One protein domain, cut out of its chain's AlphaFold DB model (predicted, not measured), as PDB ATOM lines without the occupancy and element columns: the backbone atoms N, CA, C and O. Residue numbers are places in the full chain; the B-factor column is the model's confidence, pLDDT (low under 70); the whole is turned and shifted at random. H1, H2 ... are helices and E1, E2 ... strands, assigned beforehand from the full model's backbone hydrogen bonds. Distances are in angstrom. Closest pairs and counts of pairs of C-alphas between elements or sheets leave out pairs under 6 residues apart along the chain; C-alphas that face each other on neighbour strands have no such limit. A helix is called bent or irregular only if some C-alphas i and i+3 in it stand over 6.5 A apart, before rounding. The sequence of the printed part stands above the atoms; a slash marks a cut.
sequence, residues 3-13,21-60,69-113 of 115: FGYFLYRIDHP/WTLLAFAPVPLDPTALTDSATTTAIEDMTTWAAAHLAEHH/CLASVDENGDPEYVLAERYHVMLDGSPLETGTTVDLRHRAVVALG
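What this domain is: This is residues 3 to 13, 21 to 60 and 69 to 113 of the 115 residues of an uncharacterized protein of Actinokineospora spheciospongiae (UniProt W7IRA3). A strongly twisted sheet of five strands has the bent helix H1 over one face, and the short helix H2 packs on E4 near that strand's sharp bend. The sheet's order is E2 - E1 - E3 - E4 - E5, all antiparallel. The printed part has 96 residues, with two named helices and five named strands in the order E1 E2 H1 E3 E4 E5 H2; its class is mixed, helices and strands. It is compact, with a radius of gyration of the C-alphas of 13.6 A, and spans 42 by 27 by 20 A.

How they stand to each other: Start at E1, residues 3 to 11: beside E2, residues 21 to 29, N 7 and O 25 are 2.9 A apart, and beside E3, residues 69 to 73, N 6 and O 69 are 2.8 A apart. E4, residues 79 to 91, bends by 106 degrees at residue 82 and forms hairpins with E3, N 83 to O 70 being 2.8 A, and with E5, residues 94 to 96, N 96 to O 89 being 2.8 A. E3, E4 and E5 are a meander, each strand the antiparallel neighbour of the one before. H1, residues 39 to 56, was assigned as one helix by its hydrogen bonds but is bent, C-alphas 46 and 49 being 6.6 A apart; its arms H1a, residues 39 to 46, and H1b, residues 49 to 56, have a steep tilt of 40 degrees. Both are on the same face, at heights over the sheet of 8.9 A and 6.3 A. H2, residues 105 to 112, touches E4, the closest C-alphas being Leu 83 and Arg 105, 4.3 A. In H1a, H1b and H2 every O i to N i+4 pair is within hydrogen-bond range.

Where its parts are: Find C-alpha 3 at (-10.629, 34.420, -29.208), where E1 begins its 24.0 A; E2 runs 21.1 A, E3 11.5 A and E4 25.9 A. H2 ends at C-alpha 112, (-6.652, 22.149, -25.988).

The domain as a whole: The C-alphas farthest apart, Asp 92 and Gly 113, are 43.0 A apart. Residues 14 to 20 and 61 to 68 are not printed; the C-alpha gaps are 10.7 A and 20.8 A. Of the links printed whole, none is long. Residues 12 to 13, 59 to 60 and 97 to 99 have pLDDT under 70.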
ATOM      1  N   PHE A   3      -9.686  34.858 -28.184       97.00
ATOM      2  CA  PHE A   3     -10.629  34.420 -29.208       97.00
ATOM      3  C   PHE A   3     -11.120  35.608 -30.018       97.00
ATOM      4  O   PHE A   3     -11.141  36.746 -29.539       97.00
ATOM      5  N   GLY A   4     -11.544  35.342 -31.248       97.69
ATOM      6  CA  GLY A   4     -12.122  36.359 -32.105       97.69
ATOM      7  C   GLY A   4     -13.001  35.789 -33.201       97.69
ATOM      8  O   GLY A   4     -12.887  34.620 -33.577       97.69
ATOM      9  N   TYR A   5     -13.874  36.649 -33.713       98.06
ATOM     10  CA  TYR A   5     -14.510  36.430 -34.997       98.06
ATOM     11  C   TYR A   5     -13.566  36.863 -36.109       98.06
ATOM     12  O   TYR A   5     -12.981  37.947 -36.053       98.06
ATOM     13  N   PHE A   6     -13.472  36.034 -37.138       97.19
ATOM     14  CA  PHE A   6     -12.719  36.305 -38.346       97.19
ATOM     15  C   PHE A   6     -13.651  36.254 -39.546       97.19
ATOM     16  O   PHE A   6     -14.496  35.363 -39.657       97.19
ATOM     17  N   LEU A   7     -13.459  37.196 -40.462       94.75
ATOM     18  CA  LEU A   7     -14.088  37.198 -41.770       94.75
ATOM     19  C   LEU A   7     -12.990  37.164 -42.828       94.75
ATOM     20  O   LEU A   7     -12.257  38.138 -42.993       94.75
ATOM     21  N   TYR A   8     -12.896  36.058 -43.556       93.19
ATOM     22  CA  TYR A   8     -11.935  35.870 -44.634       93.19
ATOM     23  C   TYR A   8     -12.627  35.852 -45.985       93.19
ATOM     24  O   TYR A   8     -13.626  35.160 -46.167       93.19
ATOM     25  N   ARG A   9     -12.034  36.527 -46.969       91.25
ATOM     26  CA  ARG A   9     -12.294  36.241 -48.379       91.25
ATOM     27  C   ARG A   9     -11.400  35.098 -48.827       91.25
ATOM     28  O   ARG A   9     -10.192  35.127 -48.593       91.25
ATOM     29  N   ILE A  10     -11.991  34.131 -49.510       88.88
ATOM     30  CA  ILE A  10     -11.283  33.025 -50.139       88.88
ATOM     31  C   ILE A  10     -11.047  33.406 -51.594       88.88
ATOM     32  O   ILE A  10     -11.934  33.323 -52.444       88.88
ATOM     33  N   ASP A  11      -9.831  33.855 -51.874       84.25
ATOM     34  CA  ASP A  11      -9.380  34.149 -53.221       84.25
ATOM     35  C   ASP A  11      -9.031  32.828 -53.917       84.25
ATOM     36  O   ASP A  11      -8.067  32.144 -53.553       84.25
ATOM     37  N   HIS A  12      -9.809  32.469 -54.939       68.38
ATOM     38  CA  HIS A  12      -9.435  31.421 -55.883       68.38
ATOM     39  C   HIS A  12      -8.527  32.024 -56.961       68.38
ATOM     40  O   HIS A  12      -9.015  32.710 -57.858       68.38
ATOM     41  N   PRO A  13      -7.209  31.777 -56.948       53.66
ATOM     42  CA  PRO A  13      -6.427  31.981 -58.151       53.66
ATOM     43  C   PRO A  13      -6.867  30.936 -59.182       53.66
ATOM     44  O   PRO A  13      -6.874  29.742 -58.887       53.66
ATOM     45  N   TRP A  21      -6.206  33.301 -48.585       90.06
ATOM     46  CA  TRP A  21      -7.179  33.808 -47.622       90.06
ATOM     47  C   TRP A  21      -6.811  35.248 -47.288       90.06
ATOM     48  O   TRP A  21      -5.694  35.519 -46.851       90.06
ATOM     49  N   THR A  22      -7.732  36.173 -47.535       90.50
ATOM     50  CA  THR A  22      -7.553  37.598 -47.234       90.50
ATOM     51  C   THR A  22      -8.445  37.962 -46.058       90.50
ATOM     52  O   THR A  22      -9.667  37.867 -46.175       90.50
ATOM     53  N   LEU A  23      -7.858  38.384 -44.936       92.88
ATOM     54  CA  LEU A  23      -8.623  38.865 -43.785       92.88
ATOM     55  C   LEU A  23      -9.341  40.169 -44.152       92.88
ATOM     56  O   LEU A  23      -8.706  41.137 -44.571       92.88
ATOM     57  N   LEU A  24     -10.663  40.184 -44.000       91.56
ATOM     58  CA  LEU A  24     -11.511  41.350 -44.234       91.56
ATOM     59  C   LEU A  24     -11.835  42.077 -42.929       91.56
ATOM     60  O   LEU A  24     -11.768  43.303 -42.880       91.56
ATOM     61  N   ALA A  25     -12.173  41.327 -41.878       93.94
ATOM     62  CA  ALA A  25     -12.529  41.880 -40.577       93.94
ATOM     63  C   ALA A  25     -12.165  40.927 -39.436       93.94
ATOM     64  O   ALA A  25     -12.190  39.704 -39.592       93.94
ATOM     65  N   PHE A  26     -11.870  41.517 -38.279       96.25
ATOM     66  CA  PHE A  26     -11.598  40.818 -37.028       96.25
ATOM     67  C   PHE A  26     -12.281  41.541 -35.866       96.25
ATOM     68  O   PHE A  26     -12.265  42.773 -35.806       96.25
ATOM     69  N   ALA A  27     -12.838  40.780 -34.926       97.12
ATOM     70  CA  ALA A  27     -13.334  41.314 -33.664       97.12
ATOM     71  C   ALA A  27     -12.989  40.374 -32.499       97.12
ATOM     72  O   ALA A  27     -13.301  39.186 -32.584       97.12
ATOM     73  N   PRO A  28     -12.392  40.875 -31.401       97.19
ATOM     74  CA  PRO A  28     -12.096  40.048 -30.239       97.19
ATOM     75  C   PRO A  28     -13.383  39.611 -29.530       97.19
ATOM     76  O   PRO A  28     -14.335  40.387 -29.408       97.19
ATOM     77  N   VAL A  29     -13.387  38.382 -29.017       97.38
ATOM     78  CA  VAL A  29     -14.504  37.782 -28.282       97.38
ATOM     79  C   VAL A  29     -13.991  37.301 -26.922       97.38
ATOM     80  O   VAL A  29     -13.073  36.482 -26.871       97.38
ATOM     81  N   PRO A  30     -14.550  37.788 -25.800       94.88
ATOM     82  CA  PRO A  30     -14.086  37.412 -24.469       94.88
ATOM     83  C   PRO A  30     -14.624  36.026 -24.086       94.88
ATOM     84  O   PRO A  30     -15.698  35.912 -23.496       94.88
ATOM     85  N   LEU A  31     -13.877  34.975 -24.421       95.06
ATOM     86  CA  LEU A  31     -14.170  33.598 -24.017       95.06
ATOM     87  C   LEU A  31     -13.143  33.084 -23.010       95.06
ATOM     88  O   LEU A  31     -11.957  33.405 -23.092       95.06
ATOM     89  N   ASP A  32     -13.609  32.255 -22.078       91.94
ATOM     90  CA  ASP A  32     -12.742  31.520 -21.162       91.94
ATOM     91  C   ASP A  32     -12.211  30.255 -21.864       91.94
ATOM     92  O   ASP A  32     -13.002  29.363 -22.189       91.94
ATOM     93  N   PRO A  33     -10.888  30.128 -22.090       89.25
ATOM     94  CA  PRO A  33     -10.307  28.957 -22.749       89.25
ATOM     95  C   PRO A  33     -10.491  27.653 -21.961       89.25
ATOM     96  O   PRO A  33     -10.305  26.576 -22.523       89.25
ATOM     97  N   THR A  34     -10.841  27.728 -20.676       88.88
ATOM     98  CA  THR A  34     -11.067  26.560 -19.814       88.88
ATOM     99  C   THR A  34     -12.528  26.105 -19.770       88.88
ATOM    100  O   THR A  34     -12.790  25.026 -19.246       88.88
ATOM    101  N   ALA A  35     -13.454  26.882 -20.348       89.69
ATOM    102  CA  ALA A  35     -14.901  26.654 -20.295       89.69
ATOM    103  C   ALA A  35     -15.564  26.758 -21.686       89.69
ATOM    104  O   ALA A  35     -16.617  27.369 -21.882       89.69
ATOM    105  N   LEU A  36     -14.946  26.149 -22.701       91.12
ATOM    106  CA  LEU A  36     -15.405  26.229 -24.098       91.12
ATOM    107  C   LEU A  36     -16.728  25.487 -24.366       91.12
ATOM    108  O   LEU A  36     -17.333  25.649 -25.429       91.12
ATOM    109  N   THR A  37     -17.200  24.681 -23.416       91.06
ATOM    110  CA  THR A  37     -18.483  23.967 -23.493       91.06
ATOM    111  C   THR A  37     -19.654  24.761 -22.898       91.06
ATOM    112  O   THR A  37     -20.810  24.385 -23.109       91.06
ATOM    113  N   ASP A  38     -19.381  25.886 -22.230       93.00
ATOM    114  CA  ASP A  38     -20.392  26.692 -21.546       93.00
ATOM    115  C   ASP A  38     -21.297  27.490 -22.499       93.00
ATOM    116  O   ASP A  38     -21.036  27.676 -23.694       93.00
ATOM    117  N   SER A  39     -22.389  28.014 -21.932       95.38
ATOM    118  CA  SER A  39     -23.391  28.806 -22.650       95.38
ATOM    119  C   SER A  39     -22.816  30.061 -23.309       95.38
ATOM    120  O   SER A  39     -23.270  30.408 -24.394       95.38
ATOM    121  N   ALA A  40     -21.798  30.696 -22.720       95.31
ATOM    122  CA  ALA A  40     -21.142  31.865 -23.308       95.31
ATOM    123  C   ALA A  40     -20.535  31.552 -24.685       95.31
ATOM    124  O   ALA A  40     -20.690  32.329 -25.627       95.31
ATOM    125  N   THR A  41     -19.911  30.380 -24.829       95.06
ATOM    126  CA  THR A  41     -19.353  29.933 -26.110       95.06
ATOM    127  C   THR A  41     -20.462  29.617 -27.111       95.06
ATOM    128  O   THR A  41     -20.340  29.956 -28.285       95.06
ATOM    129  N   THR A  42     -21.571  29.016 -26.663       96.06
ATOM    130  CA  THR A  42     -22.751  28.797 -27.522       96.06
ATOM    131  C   THR A  42     -23.306  30.122 -28.050       96.06
ATOM    132  O   THR A  42     -23.494  30.253 -29.255       96.06
ATOM    133  N   THR A  43     -23.484  31.125 -27.185       96.62
ATOM    134  CA  THR A  43     -23.942  32.461 -27.592       96.62
ATOM    135  C   THR A  43     -22.978  33.112 -28.582       96.62
ATOM    136  O   THR A  43     -23.420  33.640 -29.596       96.62
ATOM    137  N   ALA A  44     -21.663  33.004 -28.367       97.06
ATOM    138  CA  ALA A  44     -20.686  33.529 -29.321       97.06
ATOM    139  C   ALA A  44     -20.786  32.857 -30.708       97.06
ATOM    140  O   ALA A  44     -20.691  33.519 -31.740       97.06
ATOM    141  N   ILE A  45     -21.024  31.544 -30.762       95.62
ATOM    142  CA  ILE A  45     -21.229  30.830 -32.035       95.62
ATOM    143  C   ILE A  45     -22.499  31.310 -32.747       95.62
ATOM    144  O   ILE A  45     -22.500  31.466 -33.970       95.62
ATOM    145  N   GLU A  46     -23.577  31.547 -32.001       93.81
ATOM    146  CA  GLU A  46     -24.843  32.053 -32.542       93.81
ATOM    147  C   GLU A  46     -24.692  33.492 -33.075       93.81
ATOM    148  O   GLU A  46     -25.126  33.791 -34.193       93.81
ATOM    149  N   ASP A  47     -23.993  34.355 -32.334       94.50
ATOM    150  CA  ASP A  47     -23.774  35.766 -32.677       94.50
ATOM    151  C   ASP A  47     -22.831  35.970 -33.872       94.50
ATOM    152  O   ASP A  47     -22.917  36.989 -34.567       94.50
ATOM    153  N   MET A  48     -21.968  34.991 -34.161       93.44
ATOM    154  CA  MET A  48     -20.994  35.024 -35.258       93.44
ATOM    155  C   MET A  48     -21.627  35.409 -36.606       93.44
ATOM    156  O   MET A  48     -21.062  36.201 -37.362       93.44
ATOM    157  N   THR A  49     -22.817  34.877 -36.911       86.94
ATOM    158  CA  THR A  49     -23.509  35.187 -38.177       86.94
ATOM    159  C   THR A  49     -23.980  36.640 -38.209       86.94
ATOM    160  O   THR A  49     -23.827  37.314 -39.228       86.94
ATOM    161  N   THR A  50     -24.541  37.133 -37.106       89.88
ATOM    162  CA  THR A  50     -25.034  38.512 -36.996       89.88
ATOM    163  C   THR A  50     -23.888  39.508 -37.136       89.88
ATOM    164  O   THR A  50     -24.003  40.481 -37.883       89.88
ATOM    165  N   TRP A  51     -22.760  39.238 -36.473       92.94
ATOM    166  CA  TRP A  51     -21.546  40.036 -36.611       92.94
ATOM    167  C   TRP A  51     -21.059  40.073 -38.065       92.94
ATOM    168  O   TRP A  51     -20.823  41.153 -38.609       92.94
ATOM    169  N   ALA A  52     -20.970  38.918 -38.728       89.81
ATOM    170  CA  ALA A  52     -20.505  38.851 -40.107       89.81
ATOM    171  C   ALA A  52     -21.444  39.557 -41.089       89.81
ATOM    172  O   ALA A  52     -20.968  40.235 -41.994       89.81
ATOM    173  N   ALA A  53     -22.763  39.454 -40.901       86.00
ATOM    174  CA  ALA A  53     -23.740  40.132 -41.751       86.00
ATOM    175  C   ALA A  53     -23.557  41.661 -41.743       86.00
ATOM    176  O   ALA A  53     -23.678  42.292 -42.793       86.00
ATOM    177  N   ALA A  54     -23.214  42.247 -40.590       87.62
ATOM    178  CA  ALA A  54     -22.947  43.682 -40.481       87.62
ATOM    179  C   ALA A  54     -21.716  44.116 -41.296       87.62
ATOM    180  O   ALA A  54     -21.749  45.169 -41.921       87.62
ATOM    181  N   HIS A  55     -20.668  43.287 -41.342       86.50
ATOM    182  CA  HIS A  55     -19.436  43.578 -42.087       86.50
ATOM    183  C   HIS A  55     -19.577  43.248 -43.580       86.50
ATOM    184  O   HIS A  55     -19.061  43.959 -44.435       86.50
ATOM    185  N   LEU A  56     -20.326  42.197 -43.923       81.88
ATOM    186  CA  LEU A  56     -20.590  41.817 -45.312       81.88
ATOM    187  C   LEU A  56     -21.420  42.853 -46.071       81.88
ATOM    188  O   LEU A  56     -21.212  43.013 -47.270       81.88
ATOM    189  N   ALA A  57     -22.292  43.594 -45.385       72.44
ATOM    190  CA  ALA A  57     -23.046  44.697 -45.982       72.44
ATOM    191  C   ALA A  57     -22.153  45.833 -46.527       72.44
ATOM    192  O   ALA A  57     -22.608  46.624 -47.350       72.44
ATOM    193  N   GLU A  58     -20.892  45.910 -46.092       72.00
ATOM    194  CA  GLU A  58     -19.917  46.917 -46.532       72.00
ATOM    195  C   GLU A  58     -19.131  46.475 -47.788       72.00
ATOM    196  O   GLU A  58     -18.345  47.248 -48.343       72.00
ATOM    197  N   HIS A  59     -19.335  45.239 -48.266       68.94
ATOM    198  CA  HIS A  59     -18.595  44.654 -49.385       68.94
ATOM    199  C   HIS A  59     -19.439  44.582 -50.674       68.94
ATOM    200  O   HIS A  59     -20.466  43.918 -50.734       68.94
ATOM    201  N   HIS A  60     -18.964  45.227 -51.749       62.09
ATOM    202  CA  HIS A  60     -19.695  45.404 -53.020       62.09
ATOM    203  C   HIS A  60     -19.045  44.697 -54.223       62.09
ATOM    204  O   HIS A  60     -18.881  45.297 -55.284       62.09
ATOM    205  N   CYS A  69     -15.490  32.614 -39.133       96.44
ATOM    206  CA  CYS A  69     -15.192  31.675 -38.063       96.44
ATOM    207  C   CYS A  69     -15.015  32.356 -36.709       96.44
ATOM    208  O   CYS A  69     -14.625  33.518 -36.617       96.44
ATOM    209  N   LEU A  70     -15.323  31.606 -35.657       97.81
ATOM    210  CA  LEU A  70     -14.939  31.900 -34.284       97.81
ATOM    211  C   LEU A  70     -13.773  30.975 -33.950       97.81
ATOM    212  O   LEU A  70     -13.935  29.753 -33.978       97.81
ATOM    213  N   ALA A  71     -12.615  31.540 -33.630       97.56
ATOM    214  CA  ALA A  71     -11.412  30.769 -33.344       97.56
ATOM    215  C   ALA A  71     -10.564  31.429 -32.257       97.56
ATOM    216  O   ALA A  71     -10.733  32.612 -31.954       97.56
ATOM    217  N   SER A  72      -9.656  30.649 -31.676       96.50
ATOM    218  CA  SER A  72      -8.542  31.206 -30.905       96.50
ATOM    219  C   SER A  72      -7.509  31.864 -31.816       96.50
ATOM    220  O   SER A  72      -7.427  31.536 -33.000       96.50
ATOM    221  N   VAL A  73      -6.733  32.780 -31.245       96.00
ATOM    222  CA  VAL A  73      -5.683  33.539 -31.929       96.00
ATOM    223  C   VAL A  73      -4.308  32.970 -31.571       96.00
ATOM    224  O   VAL A  73      -3.996  32.845 -30.380       96.00
ATOM    225  N   ASP A  74      -3.505  32.635 -32.583       94.12
ATOM    226  CA  ASP A  74      -2.117  32.190 -32.422       94.12
ATOM    227  C   ASP A  74      -1.151  33.365 -32.151       94.12
ATOM    228  O   ASP A  74      -1.545  34.527 -32.013       94.12
ATOM    229  N   GLU A  75       0.149  33.076 -32.078       93.06
ATOM    230  CA  GLU A  75       1.193  34.092 -31.876       93.06
ATOM    231  C   GLU A  75       1.341  35.097 -33.034       93.06
ATOM    232  O   GLU A  75       1.887  36.185 -32.834       93.06
ATOM    233  N   ASN A  76       0.850  34.752 -34.225       91.56
ATOM    234  CA  ASN A  76       0.900  35.572 -35.435       91.56
ATOM    235  C   ASN A  76      -0.377  36.398 -35.644       91.56
ATOM    236  O   ASN A  76      -0.391  37.289 -36.496       91.56
ATOM    237  N   GLY A  77      -1.425  36.155 -34.852       90.38
ATOM    238  CA  GLY A  77      -2.734  36.779 -35.038       90.38
ATOM    239  C   GLY A  77      -3.691  35.966 -35.915       90.38
ATOM    240  O   GLY A  77      -4.772  36.460 -36.244       90.38
ATOM    241  N   ASP A  78      -3.315  34.745 -36.287       92.81
ATOM    242  CA  ASP A  78      -4.066  33.859 -37.167       92.81
ATOM    243  C   ASP A  78      -4.977  32.903 -36.368       92.81
ATOM    244  O   ASP A  78      -4.719  32.608 -35.195       92.81
ATOM    245  N   PRO A  79      -6.076  32.410 -36.971       94.38
ATOM    246  CA  PRO A  79      -6.962  31.453 -36.318       94.38
ATOM    247  C   PRO A  79      -6.282  30.084 -36.140       94.38
ATOM    248  O   PRO A  79      -5.907  29.447 -37.123       94.38
ATOM    249  N   GLU A  80      -6.195  29.591 -34.900       93.81
ATOM    250  CA  GLU A  80      -5.575  28.289 -34.585       93.81
ATOM    251  C   GLU A  80      -6.618  27.195 -34.314       93.81
ATOM    252  O   GLU A  80      -6.780  26.248 -35.086       93.81
ATOM    253  N   TYR A  81      -7.375  27.335 -33.221       94.50
ATOM    254  CA  TYR A  81      -8.408  26.376 -32.824       94.50
ATOM    255  C   TYR A  81      -9.799  26.939 -33.113       94.50
ATOM    256  O   TYR A  81     -10.323  27.757 -32.353       94.50
ATOM    257  N   VAL A  82     -10.393  26.487 -34.220       95.88
ATOM    258  CA  VAL A  82     -11.719  26.912 -34.688       95.88
ATOM    259  C   VAL A  82     -12.828  26.256 -33.862       95.88
ATOM    260  O   VAL A  82     -12.925  25.029 -33.787       95.88
ATOM    261  N   LEU A  83     -13.686  27.084 -33.265       96.44
ATOM    262  CA  LEU A  83     -14.858  26.671 -32.486       96.44
ATOM    263  C   LEU A  83     -16.100  26.528 -33.361       96.44
ATOM    264  O   LEU A  83     -16.896  25.616 -33.151       96.44
ATOM    265  N   ALA A  84     -16.262  27.409 -34.343       96.81
ATOM    266  CA  ALA A  84     -17.311  27.309 -35.342       96.81
ATOM    267  C   ALA A  84     -16.898  28.007 -36.632       96.81
ATOM    268  O   ALA A  84     -16.126  28.964 -36.605       96.81
ATOM    269  N   GLU A  85     -17.449  27.548 -37.752       95.50
ATOM    270  CA  GLU A  85     -17.261  28.199 -39.043       95.50
ATOM    271  C   GLU A  85     -18.524  28.168 -39.907       95.50
ATOM    272  O   GLU A  85     -19.411  27.325 -39.741       95.50
ATOM    273  N   ARG A  86     -18.599  29.101 -40.855       92.94
ATOM    274  CA  ARG A  86     -19.659  29.196 -41.854       92.94
ATOM    275  C   ARG A  86     -19.099  29.776 -43.149       92.94
ATOM    276  O   ARG A  86     -18.272  30.680 -43.118       92.94
ATOM    277  N   TYR A  87     -19.584  29.289 -44.286       90.31
ATOM    278  CA  TYR A  87     -19.193  29.781 -45.607       90.31
ATOM    279  C   TYR A  87     -20.368  30.478 -46.291       90.31
ATOM    280  O   TYR A  87     -21.484  29.946 -46.307       90.31
ATOM    281  N   HIS A  88     -20.106  31.647 -46.876       87.69
ATOM    282  CA  HIS A  88     -21.073  32.407 -47.665       87.69
ATOM    283  C   HIS A  88     -20.557  32.675 -49.073       87.69
ATOM    284  O   HIS A  88     -19.378  32.965 -49.267       87.69
ATOM    285  N   VAL A  89     -21.460  32.621 -50.047       86.38
ATOM    286  CA  VAL A  89     -21.226  33.195 -51.374       86.38
ATOM    287  C   VAL A  89     -21.868  34.573 -51.407       86.38
ATOM    288  O   VAL A  89     -23.047  34.712 -51.094       86.38
ATOM    289  N   MET A  90     -21.108  35.580 -51.803       85.00
ATOM    290  CA  MET A  90     -21.603  36.919 -52.103       85.00
ATOM    291  C   MET A  90     -21.836  37.020 -53.609       85.00
ATOM    292  O   MET A  90     -20.962  36.627 -54.378       85.00
ATOM    293  N   LEU A  91     -22.990  37.537 -54.028       82.06
ATOM    294  CA  LEU A  91     -23.319  37.834 -55.422       82.06
ATOM    295  C   LEU A  91     -23.866  39.262 -55.503       82.06
ATOM    296  O   LEU A  91     -24.872  39.557 -54.862       82.06
ATOM    297  N   ASP A  92     -23.209  40.128 -56.275       80.25
ATOM    298  CA  ASP A  92     -23.585  41.545 -56.442       80.25
ATOM    299  C   ASP A  92     -23.805  42.259 -55.088       80.25
ATOM    300  O   ASP A  92     -24.851  42.845 -54.801       80.25
ATOM    301  N   GLY A  93     -22.842  42.087 -54.171       73.88
ATOM    302  CA  GLY A  93     -22.902  42.629 -52.807       73.88
ATOM    303  C   GLY A  93     -23.964  42.012 -51.882       73.88
ATOM    304  O   GLY A  93     -24.090  42.436 -50.734       73.88
ATOM    305  N   SER A  94     -24.716  41.004 -52.333       78.56
ATOM    306  CA  SER A  94     -25.738  40.330 -51.528       78.56
ATOM    307  C   SER A  94     -25.267  38.942 -51.082       78.56
ATOM    308  O   SER A  94     -24.819  38.156 -51.921       78.56
ATOM    309  N   PRO A  95     -25.382  38.587 -49.790       77.50
ATOM    310  CA  PRO A  95     -25.084  37.235 -49.344       77.50
ATOM    311  C   PRO A  95     -26.153  36.275 -49.865       77.50
ATOM    312  O   PRO A  95     -27.341  36.415 -49.571       77.50
ATOM    313  N   LEU A  96     -25.727  35.261 -50.609       78.75
ATOM    314  CA  LEU A  96     -26.537  34.084 -50.862       78.75
ATOM    315  C   LEU A  96     -26.502  33.203 -49.611       78.75
ATOM    316  O   LEU A  96     -25.464  33.007 -48.970       78.75
ATOM    317  N   GLU A  97     -27.657  32.665 -49.243       67.88
ATOM    318  CA  GLU A  97     -27.762  31.743 -48.122       67.88
ATOM    319  C   GLU A  97     -27.200  30.379 -48.551       67.88
ATOM    320  O   GLU A  97     -27.863  29.614 -49.247       67.88
ATOM    321  N   THR A  98     -25.937  30.101 -48.212       62.84
ATOM    322  CA  THR A  98     -25.220  28.938 -48.772       62.84
ATOM    323  C   THR A  98     -24.775  27.883 -47.766       62.84
ATOM    324  O   THR A  98     -24.316  26.825 -48.185       62.84
ATOM    325  N   GLY A  99     -24.918  28.099 -46.454       65.69
ATOM    326  CA  GLY A  99     -24.483  27.093 -45.482       65.69
ATOM    327  C   GLY A  99     -25.033  27.264 -44.074       65.69
ATOM    328  O   GLY A  99     -25.406  28.367 -43.673       65.69
ATOM    329  N   THR A 100     -25.055  26.155 -43.336       85.38
ATOM    330  CA  THR A 100     -25.304  26.083 -41.888       85.38
ATOM    331  C   THR A 100     -23.997  26.342 -41.141       85.38
ATOM    332  O   THR A 100     -22.938  25.920 -41.605       85.38
ATOM    333  N   THR A 101     -24.055  26.998 -39.981       91.44
ATOM    334  CA  THR A 101     -22.907  27.067 -39.067       91.44
ATOM    335  C   THR A 101     -22.498  25.657 -38.648       91.44
ATOM    336  O   THR A 101     -23.331  24.876 -38.184       91.44
ATOM    337  N   VAL A 102     -21.219  25.333 -38.808       94.38
ATOM    338  CA  VAL A 102     -20.640  24.068 -38.357       94.38
ATOM    339  C   VAL A 102     -20.019  24.295 -36.987       94.38
ATOM    340  O   VAL A 102     -19.075  25.068 -36.855       94.38
ATOM    341  N   ASP A 103     -20.546  23.617 -35.969       94.69
ATOM    342  CA  ASP A 103     -19.967  23.611 -34.625       94.69
ATOM    343  C   ASP A 103     -18.795  22.620 -34.570       94.69
ATOM    344  O   ASP A 103     -18.948  21.419 -34.814       94.69
ATOM    345  N   LEU A 104     -17.607  23.142 -34.276       94.62
ATOM    346  CA  LEU A 104     -16.340  22.416 -34.237       94.62
ATOM    347  C   LEU A 104     -15.730  22.385 -32.830       94.62
ATOM    348  O   LEU A 104     -14.637  21.831 -32.661       94.62
ATOM    349  N   ARG A 105     -16.435  22.894 -31.807       93.25
ATOM    350  CA  ARG A 105     -15.920  23.034 -30.434       93.25
ATOM    351  C   ARG A 105     -15.311  21.757 -29.892       93.25
ATOM    352  O   ARG A 105     -14.256  21.808 -29.276       93.25
ATOM    353  N   HIS A 106     -15.924  20.605 -30.164       89.62
ATOM    354  CA  HIS A 106     -15.403  19.318 -29.704       89.62
ATOM    355  C   HIS A 106     -13.950  19.075 -30.151       89.62
ATOM    356  O   HIS A 106     -13.141  18.586 -29.366       89.62
ATOM    357  N   ARG A 107     -13.590  19.452 -31.386       87.38
ATOM    358  CA  ARG A 107     -12.220  19.297 -31.900       87.38
ATOM    359  C   ARG A 107     -11.249  20.229 -31.185       87.38
ATOM    360  O   ARG A 107     -10.166  19.790 -30.811       87.38
ATOM    361  N   ALA A 108     -11.654  21.480 -30.972       86.88
ATOM    362  CA  ALA A 108     -10.855  22.459 -30.244       86.88
ATOM    363  C   ALA A 108     -10.644  22.043 -28.781       86.88
ATOM    364  O   ALA A 108      -9.515  22.044 -28.309       86.88
ATOM    365  N   VAL A 109     -11.697  21.590 -28.094       88.31
ATOM    366  CA  VAL A 109     -11.641  21.099 -26.706       88.31
ATOM    367  C   VAL A 109     -10.666  19.928 -26.572       88.31
ATOM    368  O   VAL A 109      -9.803  19.949 -25.697       88.31
ATOM    369  N   VAL A 110     -10.748  18.938 -27.470       86.62
ATOM    370  CA  VAL A 110      -9.826  17.789 -27.476       86.62
ATOM    371  C   VAL A 110      -8.380  18.229 -27.709       86.62
ATOM    372  O   VAL A 110      -7.480  17.717 -27.048       86.62
ATOM    373  N   ALA A 111      -8.147  19.167 -28.628       84.38
ATOM    374  CA  ALA A 111      -6.803  19.654 -28.928       84.38
ATOM    375  C   ALA A 111      -6.205  20.495 -27.785       84.38
ATOM    376  O   ALA A 111      -5.003  20.424 -27.539       84.38
ATOM    377  N   LEU A 112      -7.046  21.251 -27.075       82.50
ATOM    378  CA  LEU A 112      -6.652  22.149 -25.988       82.50
ATOM    379  C   LEU A 112      -6.596  21.474 -24.612       82.50
ATOM    380  O   LEU A 112      -6.029  22.039 -23.680       82.50
ATOM    381  N   GLY A 113      -7.196  20.291 -24.456       77.06
ATOM    382  CA  GLY A 113      -7.359  19.658 -23.145       77.06
ATOM    383  C   GLY A 113      -8.280  20.448 -22.207       77.06
ATOM    384  O   GLY A 113      -8.136  20.349 -20.990       77.06
TER     385      GLY A 113